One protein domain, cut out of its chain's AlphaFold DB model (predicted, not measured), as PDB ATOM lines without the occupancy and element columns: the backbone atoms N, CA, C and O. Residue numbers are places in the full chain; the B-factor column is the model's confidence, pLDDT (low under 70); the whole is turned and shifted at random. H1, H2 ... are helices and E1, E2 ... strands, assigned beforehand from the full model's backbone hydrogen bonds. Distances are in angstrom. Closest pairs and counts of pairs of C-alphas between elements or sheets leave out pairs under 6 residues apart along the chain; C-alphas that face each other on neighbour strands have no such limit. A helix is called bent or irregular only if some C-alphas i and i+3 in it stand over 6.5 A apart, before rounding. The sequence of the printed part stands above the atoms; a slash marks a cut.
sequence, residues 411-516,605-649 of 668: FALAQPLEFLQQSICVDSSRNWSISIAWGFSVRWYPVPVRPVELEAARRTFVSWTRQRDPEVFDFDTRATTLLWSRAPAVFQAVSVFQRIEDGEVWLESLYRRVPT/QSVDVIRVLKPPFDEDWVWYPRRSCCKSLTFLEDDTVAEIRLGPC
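What this domain is: This is residues 411 to 516 and 605 to 649 of the 668 residues of an uncharacterized protein of Klebsormidium nitens (UniProt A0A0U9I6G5). One eight-stranded sheet curls round into a small barrel, nearly closed where its edge strands E1 and E8 come side by side, and the long hairpin of E5 and E6 bends along its wall. From the barrel a long arm of mostly irregular chain, with E4 and residues 464 to 488, reaches away and returns to E5, while the short helices H1 and H2 graze the sheet and H3 lies in the link between E7 and E8, off the sheet. The printed part has 151 residues, with elements in the order H1 E1 E2 E3 H2 E4 E5 E6 E7 H3 E8 E9. The mixed sheet runs E1 E2 E3 E5 E6 E7 E9 E8, and the class is mostly strand. The whole is compact, with a radius of gyration of the C-alphas of 16.3 A and spans of 51 by 40 by 27 A.

Where its parts are: The sheet holds E1, residues 422 to 427, E2, 432 to 437, E3, 441 to 445, E5, 489 to 501 and 29.1 A long, E6, 504 to 513 and 28.6 A, E7, 609 to 614, E9, 641 to 648 and 23.4 A, and E8, 628 to 636 and 22.5 A. C-alpha 422 is at (48.759, 24.014, -46.188) and C-alpha 648 at (48.148, 18.344, -34.721). E4, residues 461 to 463, pairs with no named strand. H1 is residues 411 to 414, H2 451 to 455 and H3 619 to 622; H3 is irregular, but only just, with C-alphas 619 and 622 6.7 A apart.

How they stand to each other: The twisted sheet is a folded sheet, bent back on itself: E1 E2 E3 face E6 E7 E9 E8, with E5 as the hinge. E5 bends by 79 degrees at residue 498. E1 E2 E3 form a meander, each strand the antiparallel neighbour of the one before, with N 425 and O 434 at 2.8 A and N 435 and O 443 at 2.9 A. E3 and E5 are antiparallel, N 442 and O 491 at 2.9 A. E5 and E6 are a hairpin, N 499 and O 506 at 2.8 A. E6 and E7 are antiparallel, N 509 and O 612 at 2.9 A. E7 and E9 are parallel at 20 degrees, N 644 and O 611 at 2.8 A. E8 and E9 are a hairpin, N 634 and O 643 at 2.9 A. The closest C-alphas of the edge strands E1 and E8 are those of Ser 423 and Ser 628, 5.5 A apart. H1 only grazes the sheet, C-alphas of Phe 411 and Val 496 being its closest to E5 at 6.8 A; H2 only grazes it too, and H3 is not on it. In H2 every O i to N i+4 pair is within hydrogen-bond range; H1 and H3 are too short for such a pair.

The domain as a whole: The C-alphas farthest apart, of Thr 465 and Asp 502, are 52.9 A apart. Residues 517 to 604 are not printed, and C-alphas 516 and 605 are 12.4 A apart across the cut. The link from E4 to E5 is long, 25 residues. Mean pLDDT of the printed part is 87.3, under 70 at residues 481 to 485, 516, 605 and 618 to 619.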
ATOM      1  N   PHE A 411      34.149  29.012 -46.475       91.06
ATOM      2  CA  PHE A 411      35.190  28.237 -45.800       91.06
ATOM      3  C   PHE A 411      35.964  29.074 -44.781       91.06
ATOM      4  O   PHE A 411      36.219  28.582 -43.684       91.06
ATOM      5  N   ALA A 412      36.286  30.326 -45.117       90.19
ATOM      6  CA  ALA A 412      36.943  31.251 -44.201       90.19
ATOM      7  C   ALA A 412      36.108  31.496 -42.937       90.19
ATOM      8  O   ALA A 412      36.661  31.529 -41.852       90.19
ATOM      9  N   LEU A 413      34.781  31.590 -43.049       86.69
ATOM     10  CA  LEU A 413      33.888  31.765 -41.900       86.69
ATOM     11  C   LEU A 413      33.644  30.465 -41.119       86.69
ATOM     12  O   LEU A 413      33.358  30.514 -39.929       86.69
ATOM     13  N   ALA A 414      33.739  29.299 -41.765       85.69
ATOM     14  CA  ALA A 414      33.496  28.016 -41.104       85.69
ATOM     15  C   ALA A 414      34.646  27.575 -40.185       85.69
ATOM     16  O   ALA A 414      34.387  26.926 -39.175       85.69
ATOM     17  N   GLN A 415      35.894  27.887 -40.549       83.56
ATOM     18  CA  GLN A 415      37.060  27.701 -39.681       83.56
ATOM     19  C   GLN A 415      38.131  28.751 -40.006       83.56
ATOM     20  O   GLN A 415      39.055  28.473 -40.780       83.56
ATOM     21  N   PRO A 416      38.018  29.959 -39.427       85.00
ATOM     22  CA  PRO A 416      38.881  31.087 -39.762       85.00
ATOM     23  C   PRO A 416      40.372  30.780 -39.627       85.00
ATOM     24  O   PRO A 416      41.122  30.974 -40.588       85.00
ATOM     25  N   LEU A 417      40.805  30.237 -38.487       85.81
ATOM     26  CA  LEU A 417      42.231  30.083 -38.159       85.81
ATOM     27  C   LEU A 417      42.999  29.182 -39.131       85.81
ATOM     28  O   LEU A 417      44.206  29.326 -39.296       85.81
ATOM     29  N   GLU A 418      42.304  28.255 -39.783       82.88
ATOM     30  CA  GLU A 418      42.921  27.230 -40.626       82.88
ATOM     31  C   GLU A 418      42.667  27.447 -42.114       82.88
ATOM     32  O   GLU A 418      43.130  26.661 -42.948       82.88
ATOM     33  N   PHE A 419      41.911  28.484 -42.467       91.56
ATOM     34  CA  PHE A 419      41.623  28.782 -43.855       91.56
ATOM     35  C   PHE A 419      42.923  28.957 -44.655       91.56
ATOM     36  O   PHE A 419      43.829  29.671 -44.236       91.56
ATOM     37  N   LEU A 420      43.028  28.256 -45.792       93.25
ATOM     38  CA  LEU A 420      44.218  28.154 -46.657       93.25
ATOM     39  C   LEU A 420      45.448  27.468 -46.054       93.25
ATOM     40  O   LEU A 420      46.424  27.258 -46.777       93.25
ATOM     41  N   GLN A 421      45.405  27.037 -44.794       91.12
ATOM     42  CA  GLN A 421      46.540  26.374 -44.166       91.12
ATOM     43  C   GLN A 421      46.953  25.134 -44.972       91.12
ATOM     44  O   GLN A 421      46.158  24.215 -45.211       91.12
ATOM     45  N   GLN A 422      48.225  25.100 -45.380       93.31
ATOM     46  CA  GLN A 422      48.759  24.014 -46.188       93.31
ATOM     47  C   GLN A 422      49.143  22.813 -45.313       93.31
ATOM     48  O   GLN A 422      50.055  22.878 -44.484       93.31
ATOM     49  N   SER A 423      48.480  21.680 -45.536       93.25
ATOM     50  CA  SER A 423      48.880  20.370 -45.007       93.25
ATOM     51  C   SER A 423      49.459  19.516 -46.132       93.25
ATOM     52  O   SER A 423      48.955  19.525 -47.257       93.25
ATOM     53  N   ILE A 424      50.532  18.781 -45.847       93.38
ATOM     54  CA  ILE A 424      51.246  17.975 -46.843       93.38
ATOM     55  C   ILE A 424      51.312  16.538 -46.335       93.38
ATOM     56  O   ILE A 424      51.754  16.297 -45.217       93.38
ATOM     57  N   CYS A 425      50.901  15.594 -47.177       91.12
ATOM     58  CA  CYS A 425      51.030  14.161 -46.943       91.12
ATOM     59  C   CYS A 425      51.979  13.581 -47.990       91.12
ATOM     60  O   CYS A 425      51.759  13.782 -49.186       91.12
ATOM     61  N   VAL A 426      53.005  12.839 -47.580       87.75
ATOM     62  CA  VAL A 426      53.896  12.147 -48.517       87.75
ATOM     63  C   VAL A 426      53.921  10.663 -48.189       87.75
ATOM     64  O   VAL A 426      54.159  10.289 -47.048       87.75
ATOM     65  N   ASP A 427      53.703   9.831 -49.206       83.62
ATOM     66  CA  ASP A 427      53.839   8.378 -49.119       83.62
ATOM     67  C   ASP A 427      54.938   7.939 -50.093       83.62
ATOM     68  O   ASP A 427      54.750   7.852 -51.315       83.62
ATOM     69  N   SER A 428      56.121   7.706 -49.529       74.38
ATOM     70  CA  SER A 428      57.326   7.218 -50.209       74.38
ATOM     71  C   SER A 428      57.109   5.825 -50.811       74.38
ATOM     72  O   SER A 428      57.517   5.573 -51.946       74.38
ATOM     73  N   SER A 429      56.415   4.942 -50.087       77.88
ATOM     74  CA  SER A 429      56.188   3.543 -50.460       77.88
ATOM     75  C   SER A 429      55.306   3.411 -51.702       77.88
ATOM     76  O   SER A 429      55.550   2.576 -52.577       77.88
ATOM     77  N   ARG A 430      54.296   4.278 -51.816       77.31
ATOM     78  CA  ARG A 430      53.366   4.328 -52.950       77.31
ATOM     79  C   ARG A 430      53.731   5.395 -53.979       77.31
ATOM     80  O   ARG A 430      53.057   5.489 -55.005       77.31
ATOM     81  N   ASN A 431      54.808   6.142 -53.741       83.50
ATOM     82  CA  ASN A 431      55.391   7.118 -54.654       83.50
ATOM     83  C   ASN A 431      54.416   8.256 -55.028       83.50
ATOM     84  O   ASN A 431      54.273   8.592 -56.203       83.50
ATOM     85  N   TRP A 432      53.747   8.867 -54.044       86.56
ATOM     86  CA  TRP A 432      52.857  10.017 -54.262       86.56
ATOM     87  C   TRP A 432      52.960  11.062 -53.144       86.56
ATOM     88  O   TRP A 432      53.525  10.824 -52.078       86.56
ATOM     89  N   SER A 433      52.410  12.249 -53.398       90.56
ATOM     90  CA  SER A 433      52.216  13.282 -52.373       90.56
ATOM     91  C   SER A 433      50.871  13.987 -52.546       90.56
ATOM     92  O   SER A 433      50.363  14.108 -53.661       90.56
ATOM     93  N   ILE A 434      50.275  14.437 -51.446       93.50
ATOM     94  CA  ILE A 434      49.035  15.212 -51.415       93.50
ATOM     95  C   ILE A 434      49.332  16.543 -50.724       93.50
ATOM     96  O   ILE A 434      49.881  16.567 -49.630       93.50
ATOM     97  N   SER A 435      48.960  17.647 -51.364       95.00
ATOM     98  CA  SER A 435      48.968  18.989 -50.778       95.00
ATOM     99  C   SER A 435      47.526  19.442 -50.602       95.00
ATOM    100  O   SER A 435      46.772  19.474 -51.574       95.00
ATOM    101  N   ILE A 436      47.154  19.802 -49.382       95.75
ATOM    102  CA  ILE A 436      45.810  20.229 -48.989       95.75
ATOM    103  C   ILE A 436      45.911  21.691 -48.578       95.75
ATOM    104  O   ILE A 436      46.561  21.986 -47.586       95.75
ATOM    105  N   ALA A 437      45.284  22.587 -49.333       95.50
ATOM    106  CA  ALA A 437      45.045  23.963 -48.916       95.50
ATOM    107  C   ALA A 437      43.615  24.026 -48.387       95.50
ATOM    108  O   ALA A 437      42.657  23.993 -49.175       95.50
ATOM    109  N   TRP A 438      43.480  23.994 -47.059       93.69
ATOM    110  CA  TRP A 438      42.191  23.761 -46.414       93.69
ATOM    111  C   TRP A 438      41.159  24.811 -46.846       93.69
ATOM    112  O   TRP A 438      41.429  26.009 -46.893       93.69
ATOM    113  N   GLY A 439      39.981  24.336 -47.249       91.44
ATOM    114  CA  GLY A 439      38.877  25.165 -47.726       91.44
ATOM    115  C   GLY A 439      39.023  25.738 -49.137       91.44
ATOM    116  O   GLY A 439      38.111  26.402 -49.630       91.44
ATOM    117  N   PHE A 440      40.118  25.432 -49.839       93.00
ATOM    118  CA  PHE A 440      40.345  25.907 -51.201       93.00
ATOM    119  C   PHE A 440      40.530  24.769 -52.207       93.00
ATOM    120  O   PHE A 440      39.714  24.607 -53.127       93.00
ATOM    121  N   SER A 441      41.576  23.951 -52.055       93.88
ATOM    122  CA  SER A 441      41.839  22.857 -52.993       93.88
ATOM    123  C   SER A 441      42.743  21.757 -52.437       93.88
ATOM    124  O   SER A 441      43.511  21.963 -51.500       93.88
ATOM    125  N   VAL A 442      42.684  20.589 -53.077       95.50
ATOM    126  CA  VAL A 442      43.609  19.477 -52.851       95.50
ATOM    127  C   VAL A 442      44.311  19.125 -54.157       95.50
ATOM    128  O   VAL A 442      43.688  18.996 -55.216       95.50
ATOM    129  N   ARG A 443      45.629  18.942 -54.085       92.81
ATOM    130  CA  ARG A 443      46.478  18.499 -55.192       92.81
ATOM    131  C   ARG A 443      47.101  17.157 -54.868       92.81
ATOM    132  O   ARG A 443      47.905  17.063 -53.949       92.81
ATOM    133  N   TRP A 444      46.792  16.147 -55.674       92.62
ATOM    134  CA  TRP A 444      47.364  14.808 -55.550       92.62
ATOM    135  C   TRP A 444      48.390  14.567 -56.654       92.62
ATOM    136  O   TRP A 444      48.041  14.408 -57.825       92.62
ATOM    137  N   TYR A 445      49.666  14.552 -56.289       89.56
ATOM    138  CA  TYR A 445      50.793  14.340 -57.187       89.56
ATOM    139  C   TYR A 445      51.103  12.842 -57.345       89.56
ATOM    140  O   TYR A 445      51.244  12.152 -56.339       89.56
ATOM    141  N   PRO A 446      51.310  12.340 -58.580       86.50
ATOM    142  CA  PRO A 446      51.709  10.949 -58.857       86.50
ATOM    143  C   PRO A 446      53.192  10.666 -58.539       86.50
ATOM    144  O   PRO A 446      53.785   9.747 -59.098       86.50
ATOM    145  N   VAL A 447      53.824  11.539 -57.749       85.38
ATOM    146  CA  VAL A 447      55.224  11.473 -57.328       85.38
ATOM    147  C   VAL A 447      55.363  12.117 -55.940       85.38
ATOM    148  O   VAL A 447      54.597  13.037 -55.622       85.38
ATOM    149  N   PRO A 448      56.344  11.709 -55.124       87.06
ATOM    150  CA  PRO A 448      56.745  12.437 -53.934       87.06
ATOM    151  C   PRO A 448      57.308  13.796 -54.351       87.06
ATOM    152  O   PRO A 448      58.232  13.878 -55.164       87.06
ATOM    153  N   VAL A 449      56.728  14.867 -53.820       87.38
ATOM    154  CA  VAL A 449      57.210  16.238 -54.002       87.38
ATOM    155  C   VAL A 449      57.696  16.734 -52.651       87.38
ATOM    156  O   VAL A 449      57.044  16.517 -51.631       87.38
ATOM    157  N   ARG A 450      58.862  17.381 -52.635       88.19
ATOM    158  CA  ARG A 450      59.452  17.878 -51.390       88.19
ATOM    159  C   ARG A 450      58.595  19.006 -50.802       88.19
ATOM    160  O   ARG A 450      58.136  19.842 -51.578       88.19
ATOM    161  N   PRO A 451      58.437  19.089 -49.468       88.25
ATOM    162  CA  PRO A 451      57.679  20.164 -48.824       88.25
ATOM    163  C   PRO A 451      58.115  21.569 -49.250       88.25
ATOM    164  O   PRO A 451      57.275  22.334 -49.697       88.25
ATOM    165  N   VAL A 452      59.425  21.846 -49.280       89.88
ATOM    166  CA  VAL A 452      59.990  23.132 -49.743       89.88
ATOM    167  C   VAL A 452      59.559  23.479 -51.177       89.88
ATOM    168  O   VAL A 452      59.350  24.635 -51.524       89.88
ATOM    169  N   GLU A 453      59.374  22.477 -52.042       91.00
ATOM    170  CA  GLU A 453      58.849  22.715 -53.391       91.00
ATOM    171  C   GLU A 453      57.333  22.944 -53.414       91.00
ATOM    172  O   GLU A 453      56.827  23.506 -54.380       91.00
ATOM    173  N   LEU A 454      56.581  22.451 -52.430       91.62
ATOM    174  CA  LEU A 454      55.136  22.664 -52.331       91.62
ATOM    175  C   LEU A 454      54.791  23.986 -51.641       91.62
ATOM    176  O   LEU A 454      53.754  24.555 -51.981       91.62
ATOM    177  N   GLU A 455      55.663  24.463 -50.753       92.38
ATOM    178  CA  GLU A 455      55.601  25.781 -50.107       92.38
ATOM    179  C   GLU A 455      55.929  26.909 -51.102       92.38
ATOM    180  O   GLU A 455      55.383  28.000 -51.002       92.38
ATOM    181  N   ALA A 456      56.733  26.640 -52.137       93.62
ATOM    182  CA  ALA A 456      56.906  27.582 -53.240       93.62
ATOM    183  C   ALA A 456      55.641  27.662 -54.122       93.62
ATOM    184  O   ALA A 456      55.192  26.674 -54.734       93.62
ATOM    185  N   ALA A 457      55.116  28.876 -54.276       93.44
ATOM    186  CA  ALA A 457      53.891  29.160 -55.001       93.44
ATOM    187  C   ALA A 457      53.995  28.771 -56.474       93.44
ATOM    188  O   ALA A 457      54.912  29.160 -57.208       93.44
ATOM    189  N   ARG A 458      53.022  28.011 -56.975       91.31
ATOM    190  CA  ARG A 458      53.009  27.667 -58.401       91.31
ATOM    191  C   ARG A 458      52.659  28.914 -59.211       91.31
ATOM    192  O   ARG A 458      51.603  29.492 -59.004       91.31
ATOM    193  N   ARG A 459      53.472  29.281 -60.207       90.12
ATOM    194  CA  ARG A 459      53.184  30.421 -61.104       90.12
ATOM    195  C   ARG A 459      51.995  30.146 -62.036       90.12
ATOM    196  O   ARG A 459      52.172  29.820 -63.215       90.12
ATOM    197  N   THR A 460      50.787  30.226 -61.483       88.50
ATOM    198  CA  THR A 460      49.480  30.200 -62.169       88.50
ATOM    199  C   THR A 460      48.932  31.608 -62.421       88.50
ATOM    200  O   THR A 460      47.916  31.771 -63.098       88.50
ATOM    201  N   PHE A 461      49.647  32.606 -61.913       89.25
ATOM    202  CA  PHE A 461      49.396  34.033 -62.013       89.25
ATOM    203  C   PHE A 461      50.600  34.745 -62.651       89.25
ATOM    204  O   PHE A 461      51.647  34.142 -62.914       89.25
ATOM    205  N   VAL A 462      50.428  36.033 -62.926       90.50
ATOM    206  CA  VAL A 462      51.460  36.973 -63.379       90.50
ATOM    207  C   VAL A 462      51.338  38.259 -62.560       90.50
ATOM    208  O   VAL A 462      50.274  38.505 -61.996       90.50
ATOM    209  N   SER A 463      52.380  39.085 -62.497       90.12
ATOM    210  CA  SER A 463      52.303  40.365 -61.778       90.12
ATOM    211  C   SER A 463      51.275  41.319 -62.402       90.12
ATOM    212  O   SER A 463      50.899  41.160 -63.571       90.12
ATOM    213  N   TRP A 464      50.889  42.371 -61.677       83.88
ATOM    214  CA  TRP A 464      50.056  43.464 -62.197       83.88
ATOM    215  C   TRP A 464      50.591  44.064 -63.508       83.88
ATOM    216  O   TRP A 464      49.849  44.342 -64.450       83.88
ATOM    217  N   THR A 465      51.918  44.167 -63.623       86.00
ATOM    218  CA  THR A 465      52.621  44.640 -64.829       86.00
ATOM    219  C   THR A 465      52.795  43.550 -65.898       86.00
ATOM    220  O   THR A 465      53.519  43.735 -66.877       86.00
ATOM    221  N   ARG A 466      52.095  42.417 -65.749       88.62
ATOM    222  CA  ARG A 466      52.074  41.246 -66.643       88.62
ATOM    223  C   ARG A 466      53.425  40.545 -66.801       88.62
ATOM    224  O   ARG A 466      53.665  39.890 -67.820       88.62
ATOM    225  N   GLN A 467      54.287  40.640 -65.794       88.56
ATOM    226  CA  GLN A 467      55.574  39.947 -65.751       88.56
ATOM    227  C   GLN A 467      55.435  38.562 -65.105       88.56
ATOM    228  O   GLN A 467      54.499  38.302 -64.349       88.56
ATOM    229  N   ARG A 468      56.333  37.637 -65.461       87.62
ATOM    230  CA  ARG A 468      56.257  36.214 -65.060       87.62
ATOM    231  C   ARG A 468      57.516  35.680 -64.392       87.62
ATOM    232  O   ARG A 468      57.504  34.534 -63.936       87.62
ATOM    233  N   ASP A 469      58.596  36.445 -64.436       89.44
ATOM    234  CA  ASP A 469      59.881  36.030 -63.896       89.44
ATOM    235  C   ASP A 469      59.784  35.905 -62.370       89.44
ATOM    236  O   ASP A 469      59.022  36.645 -61.760       89.44
ATOM    237  N   PRO A 470      60.483  34.947 -61.736       89.88
ATOM    238  CA  PRO A 470      60.389  34.749 -60.288       89.88
ATOM    239  C   PRO A 470      60.776  36.004 -59.501       89.88
ATOM    240  O   PRO A 470      60.148  36.296 -58.498       89.88
ATOM    241  N   GLU A 471      61.755  36.757 -60.002       91.25
ATOM    242  CA  GLU A 471      62.336  37.948 -59.365       91.25
ATOM    243  C   GLU A 471      61.368  39.137 -59.259       91.25
ATOM    244  O   GLU A 471      61.693  40.142 -58.640       91.25
ATOM    245  N   VAL A 472      60.187  39.066 -59.883       93.25
ATOM    246  CA  VAL A 472      59.184  40.143 -59.794       93.25
ATOM    247  C   VAL A 472      58.275  40.005 -58.574       93.25
ATOM    248  O   VAL A 472      57.443  40.883 -58.348       93.25
ATOM    249  N   PHE A 473      58.398  38.902 -57.837       94.44
ATOM    250  CA  PHE A 473      57.588  38.568 -56.675       94.44
ATOM    251  C   PHE A 473      58.456  38.576 -55.417       94.44
ATOM    252  O   PHE A 473      59.575  38.074 -55.449       94.44
ATOM    253  N   ASP A 474      57.911  39.076 -54.311       93.12
ATOM    254  CA  ASP A 474      58.586  39.085 -53.002       93.12
ATOM    255  C   ASP A 474      58.265  37.821 -52.178       93.12
ATOM    256  O   ASP A 474      58.230  37.834 -50.952       93.12
ATOM    257  N   PHE A 475      58.007  36.708 -52.867       92.81
ATOM    258  CA  PHE A 475      57.773  35.393 -52.279       92.81
ATOM    259  C   PHE A 475      58.238  34.291 -53.229       92.81
ATOM    260  O   PHE A 475      58.329  34.478 -54.449       92.81
ATOM    261  N   ASP A 476      58.513  33.113 -52.673       93.06
ATOM    262  CA  ASP A 476      59.040  32.002 -53.450       93.06
ATOM    263  C   ASP A 476      58.020  31.485 -54.459       93.06
ATOM    264  O   ASP A 476      56.911  31.064 -54.127       93.06
ATOM    265  N   THR A 477      58.430  31.455 -55.728       93.62
ATOM    266  CA  THR A 477      57.611  30.922 -56.812       93.62
ATOM    267  C   THR A 477      58.318  29.813 -57.577       93.62
ATOM    268  O   THR A 477      59.528  29.819 -57.802       93.62
ATOM    269  N   ARG A 478      57.532  28.862 -58.083       91.25
ATOM    270  CA  ARG A 478      58.007  27.753 -58.912       91.25
ATOM    271  C   ARG A 478      57.297  27.674 -60.250       91.25
ATOM    272  O   ARG A 478      56.148  28.085 -60.434       91.25
ATOM    273  N   ALA A 479      57.988  27.082 -61.218       84.62
ATOM    274  CA  ALA A 479      57.427  26.849 -62.538       84.62
ATOM    275  C   ALA A 479      56.204  25.920 -62.481       84.62
ATOM    276  O   ALA A 479      56.160  24.936 -61.744       84.62
ATOM    277  N   THR A 480      55.224  26.188 -63.339       74.25
ATOM    278  CA  THR A 480      54.120  25.258 -63.570       74.25
ATOM    279  C   THR A 480      54.668  24.000 -64.249       74.25
ATOM    280  O   THR A 480      55.182  24.086 -65.361       74.25
ATOM    281  N   THR A 481      54.553  22.834 -63.595       63.97
ATOM    282  CA  THR A 481      55.020  21.536 -64.122       63.97
ATOM    283  C   THR A 481      54.551  21.326 -65.563       63.97
ATOM    284  O   THR A 481      53.349  21.284 -65.818       63.97
ATOM    285  N   LEU A 482      55.500  21.200 -66.498       55.19
ATOM    286  CA  LEU A 482      55.226  21.019 -67.932       55.19
ATOM    287  C   LEU A 482      55.112  19.543 -68.341       55.19
ATOM    288  O   LEU A 482      54.590  19.238 -69.412       55.19
ATOM    289  N   LEU A 483      55.604  18.625 -67.503       63.56
ATOM    290  CA  LEU A 483      55.544  17.188 -67.752       63.56
ATOM    291  C   LEU A 483      54.202  16.633 -67.274       63.56
ATOM    292  O   LEU A 483      53.913  16.645 -66.079       63.56
ATOM    293  N   TRP A 484      53.399  16.124 -68.207       60.19
ATOM    294  CA  TRP A 484      52.080  15.554 -67.912       60.19
ATOM    295  C   TRP A 484      52.140  14.385 -66.933       60.19
ATOM    296  O   TRP A 484      51.261  14.265 -66.092       60.19
ATOM    297  N   SER A 485      53.206  13.584 -66.984       65.00
ATOM    298  CA  SER A 485      53.431  12.467 -66.061       65.00
ATOM    299  C   SER A 485      53.632  12.884 -64.602       65.00
ATOM    300  O   SER A 485      53.588  12.041 -63.718       65.00
ATOM    301  N   ARG A 486      53.865  14.176 -64.339       72.94
ATOM    302  CA  ARG A 486      53.998  14.753 -62.993       72.94
ATOM    303  C   ARG A 486      52.884  15.755 -62.678       72.94
ATOM    304  O   ARG A 486      52.983  16.495 -61.699       72.94
ATOM    305  N   ALA A 487      51.860  15.848 -63.527       80.00
ATOM    306  CA  ALA A 487      50.737  16.739 -63.284       80.00
ATOM    307  C   ALA A 487      49.863  16.163 -62.156       80.00
ATOM    308  O   ALA A 487      49.480  14.997 -62.235       80.00
ATOM    309  N   PRO A 488      49.546  16.948 -61.112       88.50
ATOM    310  CA  PRO A 488      48.670  16.477 -60.053       88.50
ATOM    311  C   PRO A 488      47.217  16.399 -60.526       88.50
ATOM    312  O   PRO A 488      46.771  17.232 -61.323       88.50
ATOM    313  N   ALA A 489      46.461  15.461 -59.963       89.38
ATOM    314  CA  ALA A 489      45.009  15.564 -59.941       89.38
ATOM    315  C   ALA A 489      44.608  16.743 -59.040       89.38
ATOM    316  O   ALA A 489      45.196  16.944 -57.976       89.38
ATOM    317  N   VAL A 490      43.636  17.538 -59.486       89.56
ATOM    318  CA  VAL A 490      43.178  18.741 -58.781       89.56
ATOM    319  C   VAL A 490      41.753  18.520 -58.312       89.56
ATOM    320  O   VAL A 490      40.896  18.127 -59.106       89.56
ATOM    321  N   PHE A 491      41.503  18.806 -57.043       92.94
ATOM    322  CA  PHE A 491      40.190  18.750 -56.422       92.94
ATOM    323  C   PHE A 491      39.883  20.119 -55.831       92.94
ATOM    324  O   PHE A 491      40.733  20.721 -55.179       92.94
ATOM    325  N   GLN A 492      38.685  20.626 -56.078       91.88
ATOM    326  CA  GLN A 492      38.253  21.929 -55.593       91.88
ATOM    327  C   GLN A 492      37.295  21.748 -54.428       91.88
ATOM    328  O   GLN A 492      36.443  20.860 -54.482       91.88
ATOM    329  N   ALA A 493      37.424  22.596 -53.410       92.81
ATOM    330  CA  ALA A 493      36.512  22.607 -52.280       92.81
ATOM    331  C   ALA A 493      35.063  22.827 -52.754       92.81
ATOM    332  O   ALA A 493      34.806  23.548 -53.724       92.81
ATOM    333  N   VAL A 494      34.109  22.175 -52.094       92.25
ATOM    334  CA  VAL A 494      32.682  22.219 -52.445       92.25
ATOM    335  C   VAL A 494      31.841  22.641 -51.254       92.25
ATOM    336  O   VAL A 494      30.997  23.518 -51.404       92.25
ATOM    337  N   SER A 495      32.062  22.021 -50.098       92.31
ATOM    338  CA  SER A 495      31.277  22.257 -48.888       92.31
ATOM    339  C   SER A 495      32.069  21.895 -47.639       92.31
ATOM    340  O   SER A 495      32.990  21.077 -47.701       92.31
ATOM    341  N   VAL A 496      31.661  22.470 -46.514       92.81
ATOM    342  CA  VAL A 496      32.174  22.197 -45.170       92.81
ATOM    343  C   VAL A 496      31.002  21.976 -44.224       92.81
ATOM    344  O   VAL A 496      29.953  22.599 -44.391       92.81
ATOM    345  N   PHE A 497      31.162  21.063 -43.275       91.00
ATOM    346  CA  PHE A 497      30.174  20.764 -42.248       91.00
ATOM    347  C   PHE A 497      30.850  20.285 -40.968       91.00
ATOM    348  O   PHE A 497      31.974  19.789 -40.983       91.00
ATOM    349  N   GLN A 498      30.131  20.428 -39.860       89.81
ATOM    350  CA  GLN A 498      30.498  19.800 -38.601       89.81
ATOM    351  C   GLN A 498      29.968  18.366 -38.583       89.81
ATOM    352  O   GLN A 498      28.823  18.102 -38.957       89.81
ATOM    353  N   ARG A 499      30.810  17.442 -38.138       89.62
ATOM    354  CA  ARG A 499      30.501  16.032 -37.931       89.62
ATOM    355  C   ARG A 499      30.847  15.684 -36.495       89.62
ATOM    356  O   ARG A 499      31.899  16.075 -36.012       89.62
ATOM    357  N   ILE A 500      29.972  14.948 -35.823       89.38
ATOM    358  CA  ILE A 500      30.247  14.435 -34.480       89.38
ATOM    359  C   ILE A 500      30.587  12.954 -34.619       89.38
ATOM    360  O   ILE A 500      29.808  12.196 -35.198       89.38
ATOM    361  N   GLU A 501      31.748  12.554 -34.119       88.62
ATOM    362  CA  GLU A 501      32.228  11.171 -34.114       88.62
ATOM    363  C   GLU A 501      32.782  10.872 -32.719       88.62
ATOM    364  O   GLU A 501      33.569  11.652 -32.195       88.62
ATOM    365  N   ASP A 502      32.291   9.808 -32.078       86.56
ATOM    366  CA  ASP A 502      32.680   9.399 -30.716       86.56
ATOM    367  C   ASP A 502      32.585  10.501 -29.637       86.56
ATOM    368  O   ASP A 502      33.287  10.484 -28.631       86.56
ATOM    369  N   GLY A 503      31.665  11.455 -29.821       84.94
ATOM    370  CA  GLY A 503      31.472  12.595 -28.916       84.94
ATOM    371  C   GLY A 503      32.403  13.782 -29.185       84.94
ATOM    372  O   GLY A 503      32.246  14.820 -28.545       84.94
ATOM    373  N   GLU A 504      33.310  13.671 -30.157       86.00
ATOM    374  CA  GLU A 504      34.198  14.745 -30.596       86.00
ATOM    375  C   GLU A 504      33.647  15.454 -31.836       86.00
ATOM    376  O   GLU A 504      33.039  14.843 -32.721       86.00
ATOM    377  N   VAL A 505      33.880  16.765 -31.915       89.00
ATOM    378  CA  VAL A 505      33.511  17.580 -33.077       89.00
ATOM    379  C   VAL A 505      34.649  17.555 -34.090       89.00
ATOM    380  O   VAL A 505      35.784  17.901 -33.782       89.00
ATOM    381  N   TRP A 506      34.314  17.205 -35.323       90.50
ATOM    382  CA  TRP A 506      35.191  17.214 -36.482       90.50
ATOM    383  C   TRP A 506      34.662  18.187 -37.529       90.50
ATOM    384  O   TRP A 506      33.459  18.278 -37.776       90.50
ATOM    385  N   LEU A 507      35.572  18.885 -38.196       91.00
ATOM    386  CA  LEU A 507      35.279  19.649 -39.397       91.00
ATOM    387  C   LEU A 507      35.545  18.767 -40.609       91.00
ATOM    388  O   LEU A 507      36.680  18.361 -40.867       91.00
ATOM    389  N   GLU A 508      34.492  18.480 -41.364       93.56
ATOM    390  CA  GLU A 508      34.570  17.719 -42.600       93.56
ATOM    391  C   GLU A 508      34.441  18.667 -43.796       93.56
ATOM    392  O   GLU A 508      33.475  19.416 -43.936       93.56
ATOM    393  N   SER A 509      35.439  18.628 -44.679       94.75
ATOM    394  CA  SER A 509      35.459  19.391 -45.926       94.75
ATOM    395  C   SER A 509      35.486  18.460 -47.135       94.75
ATOM    396  O   SER A 509      36.269  17.511 -47.202       94.75
ATOM    397  N   LEU A 510      34.615  18.736 -48.110       95.62
ATOM    398  CA  LEU A 510      34.480  17.949 -49.334       95.62
ATOM    399  C   LEU A 510      35.127  18.656 -50.516       95.62
ATOM    400  O   LEU A 510      34.851  19.827 -50.785       95.62
ATOM    401  N   TYR A 511      35.908  17.902 -51.283       94.94
ATOM    402  CA  TYR A 511      36.574  18.363 -52.492       94.94
ATOM    403  C   TYR A 511      36.207  17.462 -53.662       94.94
ATOM    404  O   TYR A 511      36.267  16.238 -53.563       94.94
ATOM    405  N   ARG A 512      35.855  18.058 -54.801       93.12
ATOM    406  CA  ARG A 512      35.489  17.323 -56.017       93.12
ATOM    407  C   ARG A 512      36.551  17.493 -57.086       93.12
ATOM    408  O   ARG A 512      37.051  18.598 -57.299       93.12
ATOM    409  N   ARG A 513      36.862  16.405 -57.790       90.75
ATOM    410  CA  ARG A 513      37.819  16.403 -58.897       90.75
ATOM    411  C   ARG A 513      37.418  17.428 -59.959       90.75
ATOM    412  O   ARG A 513      36.293  17.429 -60.463       90.75
ATOM    413  N   VAL A 514      38.359  18.291 -60.329       85.50
ATOM    414  CA  VAL A 514      38.194  19.251 -61.420       85.50
ATOM    415  C   VAL A 514      38.533  18.545 -62.735       85.50
ATOM    416  O   VAL A 514      39.640  18.014 -62.867       85.50
ATOM    417  N   PRO A 515      37.637  18.545 -63.740       72.62
ATOM    418  CA  PRO A 515      37.943  17.983 -65.046       72.62
ATOM    419  C   PRO A 515      39.086  18.767 -65.695       72.62
ATOM    420  O   PRO A 515      38.901  19.876 -66.200       72.62
ATOM    421  N   THR A 516      40.289  18.201 -65.712       61.03
ATOM    422  CA  THR A 516      41.381  18.760 -66.507       61.03
ATOM    423  C   THR A 516      41.023  18.560 -67.975       61.03
ATOM    424  O   THR A 516      40.895  17.420 -68.432       61.03
ATOM    425  N   GLN A 605      42.622   6.489 -60.670       64.56
ATOM    426  CA  GLN A 605      41.849   7.332 -61.591       64.56
ATOM    427  C   GLN A 605      40.365   7.379 -61.180       64.56
ATOM    428  O   GLN A 605      39.663   8.292 -61.597       64.56
ATOM    429  N   SER A 606      39.935   6.431 -60.339       75.00
ATOM    430  CA  SER A 606      38.619   6.316 -59.721       75.00
ATOM    431  C   SER A 606      38.281   7.377 -58.673       75.00
ATOM    432  O   SER A 606      37.098   7.619 -58.477       75.00
ATOM    433  N   VAL A 607      39.247   8.001 -57.980       89.44
ATOM    434  CA  VAL A 607      38.915   8.912 -56.864       89.44
ATOM    435  C   VAL A 607      38.306  10.198 -57.407       89.44
ATOM    436  O   VAL A 607      39.030  11.042 -57.925       89.44
ATOM    437  N   ASP A 608      37.008  10.404 -57.256       91.06
ATOM    438  CA  ASP A 608      36.311  11.606 -57.721       91.06
ATOM    439  C   ASP A 608      36.063  12.620 -56.602       91.06
ATOM    440  O   ASP A 608      35.902  13.821 -56.864       91.06
ATOM    441  N   VAL A 609      36.088  12.155 -55.351       95.12
ATOM    442  CA  VAL A 609      35.839  12.966 -54.158       95.12
ATOM    443  C   VAL A 609      36.932  12.732 -53.121       95.12
ATOM    444  O   VAL A 609      37.342  11.601 -52.874       95.12
ATOM    445  N   ILE A 610      37.383  13.816 -52.493       96.75
ATOM    446  CA  ILE A 610      38.217  13.770 -51.293       96.75
ATOM    447  C   ILE A 610      37.414  14.355 -50.134       96.75
ATOM    448  O   ILE A 610      36.863  15.450 -50.262       96.75
ATOM    449  N   ARG A 611      37.359  13.635 -49.015       96.25
ATOM    450  CA  ARG A 611      36.879  14.132 -47.723       96.25
ATOM    451  C   ARG A 611      38.097  14.421 -46.860       96.25
ATOM    452  O   ARG A 611      38.974  13.570 -46.755       96.25
ATOM    453  N   VAL A 612      38.178  15.605 -46.270       95.62
ATOM    454  CA  VAL A 612      39.223  15.934 -45.296       95.62
ATOM    455  C   VAL A 612      38.548  16.193 -43.961       95.62
ATOM    456  O   VAL A 612      37.763  17.137 -43.861       95.62
ATOM    457  N   LEU A 613      38.856  15.359 -42.968       93.62
ATOM    458  CA  LEU A 613      38.414  15.527 -41.587       93.62
ATOM    459  C   LEU A 613      39.549  16.091 -40.749       93.62
ATOM    460  O   LEU A 613      40.695  15.647 -40.859       93.62
ATOM    461  N   LYS A 614      39.220  17.051 -39.893       89.44
ATOM    462  CA  LYS A 614      40.174  17.685 -38.989       89.44
ATOM    463  C   LYS A 614      39.479  18.090 -37.682       89.44
ATOM    464  O   LYS A 614      38.330  18.530 -37.758       89.44
ATOM    465  N   PRO A 615      40.116  17.944 -36.507       86.38
ATOM    466  CA  PRO A 615      39.568  18.508 -35.279       86.38
ATOM    467  C   PRO A 615      39.682  20.041 -35.325       86.38
ATOM    468  O   PRO A 615      40.619  20.552 -35.946       86.38
ATOM    469  N   PRO A 616      38.770  20.789 -34.683       77.75
ATOM    470  CA  PRO A 616      38.931  22.229 -34.529       77.75
ATOM    471  C   PRO A 616      40.222  22.533 -33.750       77.75
ATOM    472  O   PRO A 616      40.498  21.898 -32.732       77.75
ATOM    473  N   PHE A 617      41.039  23.464 -34.247       73.44
ATOM    474  CA  PHE A 617      42.263  23.896 -33.566       73.44
ATOM    475  C   PHE A 617      42.000  24.725 -32.301       73.44
ATOM    476  O   PHE A 617      40.984  25.409 -32.188       73.44
ATOM    477  N   ASP A 618      42.974  24.679 -31.390       68.88
ATOM    478  CA  ASP A 618      43.020  25.486 -30.170       68.88
ATOM    479  C   ASP A 618      43.474  26.930 -30.459       68.88
ATOM    480  O   ASP A 618      44.245  27.209 -31.385       68.88
ATOM    481  N   GLU A 619      43.010  27.840 -29.612       64.25
ATOM    482  CA  GLU A 619      43.267  29.273 -29.567       64.25
ATOM    483  C   GLU A 619      44.767  29.633 -29.521       64.25
ATOM    484  O   GLU A 619      45.132  30.750 -29.908       64.25
ATOM    485  N   ASP A 620      45.621  28.707 -29.077       72.19
ATOM    486  CA  ASP A 620      47.075  28.866 -28.950       72.19
ATOM    487  C   ASP A 620      47.823  28.854 -30.294       72.19
ATOM    488  O   ASP A 620      48.962  29.319 -30.390       72.19
ATOM    489  N   TRP A 621      47.190  28.372 -31.367       80.00
ATOM    490  CA  TRP A 621      47.836  28.242 -32.677       80.00
ATOM    491  C   TRP A 621      48.335  29.572 -33.257       80.00
ATOM    492  O   TRP A 621      49.336  29.593 -33.968       80.00
ATOM    493  N   VAL A 622      47.675  30.688 -32.935       80.81
ATOM    494  CA  VAL A 622      48.063  32.027 -33.419       80.81
ATOM    495  C   VAL A 622      49.433  32.464 -32.898       80.81
ATOM    496  O   VAL A 622      50.126  33.231 -33.567       80.81
ATOM    497  N   TRP A 623      49.843  31.955 -31.738       82.50
ATOM    498  CA  TRP A 623      51.147  32.245 -31.147       82.50
ATOM    499  C   TRP A 623      52.255  31.381 -31.750       82.50
ATOM    500  O   TRP A 623      53.385  31.841 -31.899       82.50
ATOM    501  N   TYR A 624      51.922  30.147 -32.143       83.25
ATOM    502  CA  TYR A 624      52.878  29.158 -32.646       83.25
ATOM    503  C   TYR A 624      52.309  28.402 -33.856       83.25
ATOM    504  O   TYR A 624      52.007  27.203 -33.766       83.25
ATOM    505  N   PRO A 625      52.141  29.077 -35.008       82.88
ATOM    506  CA  PRO A 625      51.457  28.482 -36.141       82.88
ATOM    507  C   PRO A 625      52.249  27.297 -36.698       82.88
ATOM    508  O   PRO A 625      53.383  27.408 -37.165       82.88
ATOM    509  N   ARG A 626      51.618  26.124 -36.676       85.12
ATOM    510  CA  ARG A 626      52.178  24.863 -37.180       85.12
ATOM    511  C   ARG A 626      51.195  24.155 -38.097       85.12
ATOM    512  O   ARG A 626      50.003  24.101 -37.807       85.12
ATOM    513  N   ARG A 627      51.686  23.582 -39.199       87.06
ATOM    514  CA  ARG A 627      50.876  22.764 -40.120       87.06
ATOM    515  C   ARG A 627      50.184  21.605 -39.393       87.06
ATOM    516  O   ARG A 627      50.687  21.111 -38.386       87.06
ATOM    517  N   SER A 628      49.078  21.121 -39.946       88.88
ATOM    518  CA  SER A 628      48.499  19.841 -39.529       88.88
ATOM    519  C   SER A 628      49.182  18.679 -40.243       88.88
ATOM    520  O   SER A 628      49.556  18.781 -41.413       88.88
ATOM    521  N   CYS A 629      49.337  17.567 -39.533       89.25
ATOM    522  CA  CYS A 629      49.940  16.349 -40.052       89.25
ATOM    523  C   CYS A 629      48.864  15.345 -40.459       89.25
ATOM    524  O   CYS A 629      47.813  15.231 -39.821       89.25
ATOM    525  N   CYS A 630      49.146  14.600 -41.524       90.69
ATOM    526  CA  CYS A 630      48.252  13.568 -42.029       90.69
ATOM    527  C   CYS A 630      48.321  12.336 -41.130       90.69
ATOM    528  O   CYS A 630      49.395  11.778 -40.914       90.69
ATOM    529  N   LYS A 631      47.170  11.931 -40.598       90.06
ATOM    530  CA  LYS A 631      47.041  10.827 -39.645       90.06
ATOM    531  C   LYS A 631      46.652   9.530 -40.339       90.06
ATOM    532  O   LYS A 631      47.247   8.494 -40.064       90.06
ATOM    533  N   SER A 632      45.712   9.594 -41.279       89.69
ATOM    534  CA  SER A 632      45.304   8.442 -42.084       89.69
ATOM    535  C   SER A 632      44.762   8.857 -43.453       89.69
ATOM    536  O   SER A 632      44.346  10.000 -43.658       89.69
ATOM    537  N   LEU A 633      44.795   7.910 -44.394       90.31
ATOM    538  CA  LEU A 633      44.131   7.973 -45.696       90.31
ATOM    539  C   LEU A 633      43.396   6.650 -45.898       90.31
ATOM    540  O   LEU A 633      44.034   5.602 -46.016       90.31
ATOM    541  N   THR A 634      42.075   6.708 -45.979       90.75
ATOM    542  CA  THR A 634      41.215   5.552 -46.236       90.75
ATOM    543  C   THR A 634      40.475   5.735 -47.557       90.75
ATOM    544  O   THR A 634      40.244   6.853 -48.024       90.75
ATOM    545  N   PHE A 635      40.153   4.622 -48.212       90.00
ATOM    546  CA  PHE A 635      39.393   4.618 -49.457       90.00
ATOM    547  C   PHE A 635      38.020   4.006 -49.200       90.00
ATOM    548  O   PHE A 635      37.915   2.951 -48.578       90.00
ATOM    549  N   LEU A 636      36.976   4.683 -49.668       89.81
ATOM    550  CA  LEU A 636      35.572   4.335 -49.473       89.81
ATOM    551  C   LEU A 636      34.871   4.245 -50.836       89.81
ATOM    552  O   LEU A 636      35.408   4.709 -51.846       89.81
ATOM    553  N   GLU A 637      33.658   3.682 -50.848       85.44
ATOM    554  CA  GLU A 637      32.761   3.662 -52.019       85.44
ATOM    555  C   GLU A 637      33.474   3.147 -53.287       85.44
ATOM    556  O   GLU A 637      33.639   3.878 -54.262       85.44
ATOM    557  N   ASP A 638      33.972   1.907 -53.249       82.62
ATOM    558  CA  ASP A 638      34.719   1.275 -54.351       82.62
ATOM    559  C   ASP A 638      35.926   2.103 -54.840       82.62
ATOM    560  O   ASP A 638      36.196   2.214 -56.037       82.62
ATOM    561  N   ASP A 639      36.664   2.709 -53.904       81.00
ATOM    562  CA  ASP A 639      37.817   3.579 -54.168       81.00
ATOM    563  C   ASP A 639      37.499   4.870 -54.946       81.00
ATOM    564  O   ASP A 639      38.397   5.467 -55.560       81.00
ATOM    565  N   THR A 640      36.239   5.313 -54.947       88.88
ATOM    566  CA  THR A 640      35.836   6.586 -55.569       88.88
ATOM    567  C   THR A 640      35.924   7.774 -54.614       88.88
ATOM    568  O   THR A 640      36.050   8.922 -55.054       88.88
ATOM    569  N   VAL A 641      35.947   7.504 -53.308       92.88
ATOM    570  CA  VAL A 641      36.092   8.508 -52.255       92.88
ATOM    571  C   VAL A 641      37.366   8.234 -51.463       92.88
ATOM    572  O   VAL A 641      37.582   7.125 -50.981       92.88
ATOM    573  N   ALA A 642      38.212   9.250 -51.312       94.06
ATOM    574  CA  ALA A 642      39.366   9.211 -50.420       94.06
ATOM    575  C   ALA A 642      39.084  10.066 -49.180       94.06
ATOM    576  O   ALA A 642      38.818  11.259 -49.309       94.06
ATOM    577  N   GLU A 643      39.150   9.480 -47.990       95.12
ATOM    578  CA  GLU A 643      39.024  10.194 -46.719       95.12
ATOM    579  C   GLU A 643      40.416  10.395 -46.108       95.12
ATOM    580  O   GLU A 643      41.167   9.442 -45.915       95.12
ATOM    581  N   ILE A 644      40.779  11.649 -45.836       94.62
ATOM    582  CA  ILE A 644      42.050  12.046 -45.229       94.62
ATOM    583  C   ILE A 644      41.759  12.631 -43.855       94.62
ATOM    584  O   ILE A 644      41.024  13.613 -43.747       94.62
ATOM    585  N   ARG A 645      42.382  12.080 -42.814       93.62
ATOM    586  CA  ARG A 645      42.314  12.646 -41.462       93.62
ATOM    587  C   ARG A 645      43.559  13.469 -41.171       93.62
ATOM    588  O   ARG A 645      44.681  12.980 -41.317       93.62
ATOM    589  N   LEU A 646      43.354  14.715 -40.767       92.12
ATOM    590  CA  LEU A 646      44.388  15.642 -40.322       92.12
ATOM    591  C   LEU A 646      44.293  15.832 -38.808       92.12
ATOM    592  O   LEU A 646      43.218  15.741 -38.228       92.12
ATOM    593  N   GLY A 647      45.421  16.132 -38.175       89.31
ATOM    594  CA  GLY A 647      45.473  16.493 -36.761       89.31
ATOM    595  C   GLY A 647      46.750  17.259 -36.418       89.31
ATOM    596  O   GLY A 647      47.602  17.447 -37.296       89.31
ATOM    597  N   PRO A 648      46.920  17.692 -35.160       88.00
ATOM    598  CA  PRO A 648      48.148  18.344 -34.721       88.00
ATOM    599  C   PRO A 648      49.352  17.419 -34.930       88.00
ATOM    600  O   PRO A 648      49.272  16.208 -34.709       88.00
ATOM    601  N   CYS A 649      50.469  17.972 -35.391       85.31
ATOM    602  CA  CYS A 649      51.719  17.223 -35.504       85.31
ATOM    603  C   CYS A 649      52.289  16.935 -34.111       85.31
ATOM    604  O   CYS A 649      52.310  17.833 -33.267       85.31
TER     605      CYS A 649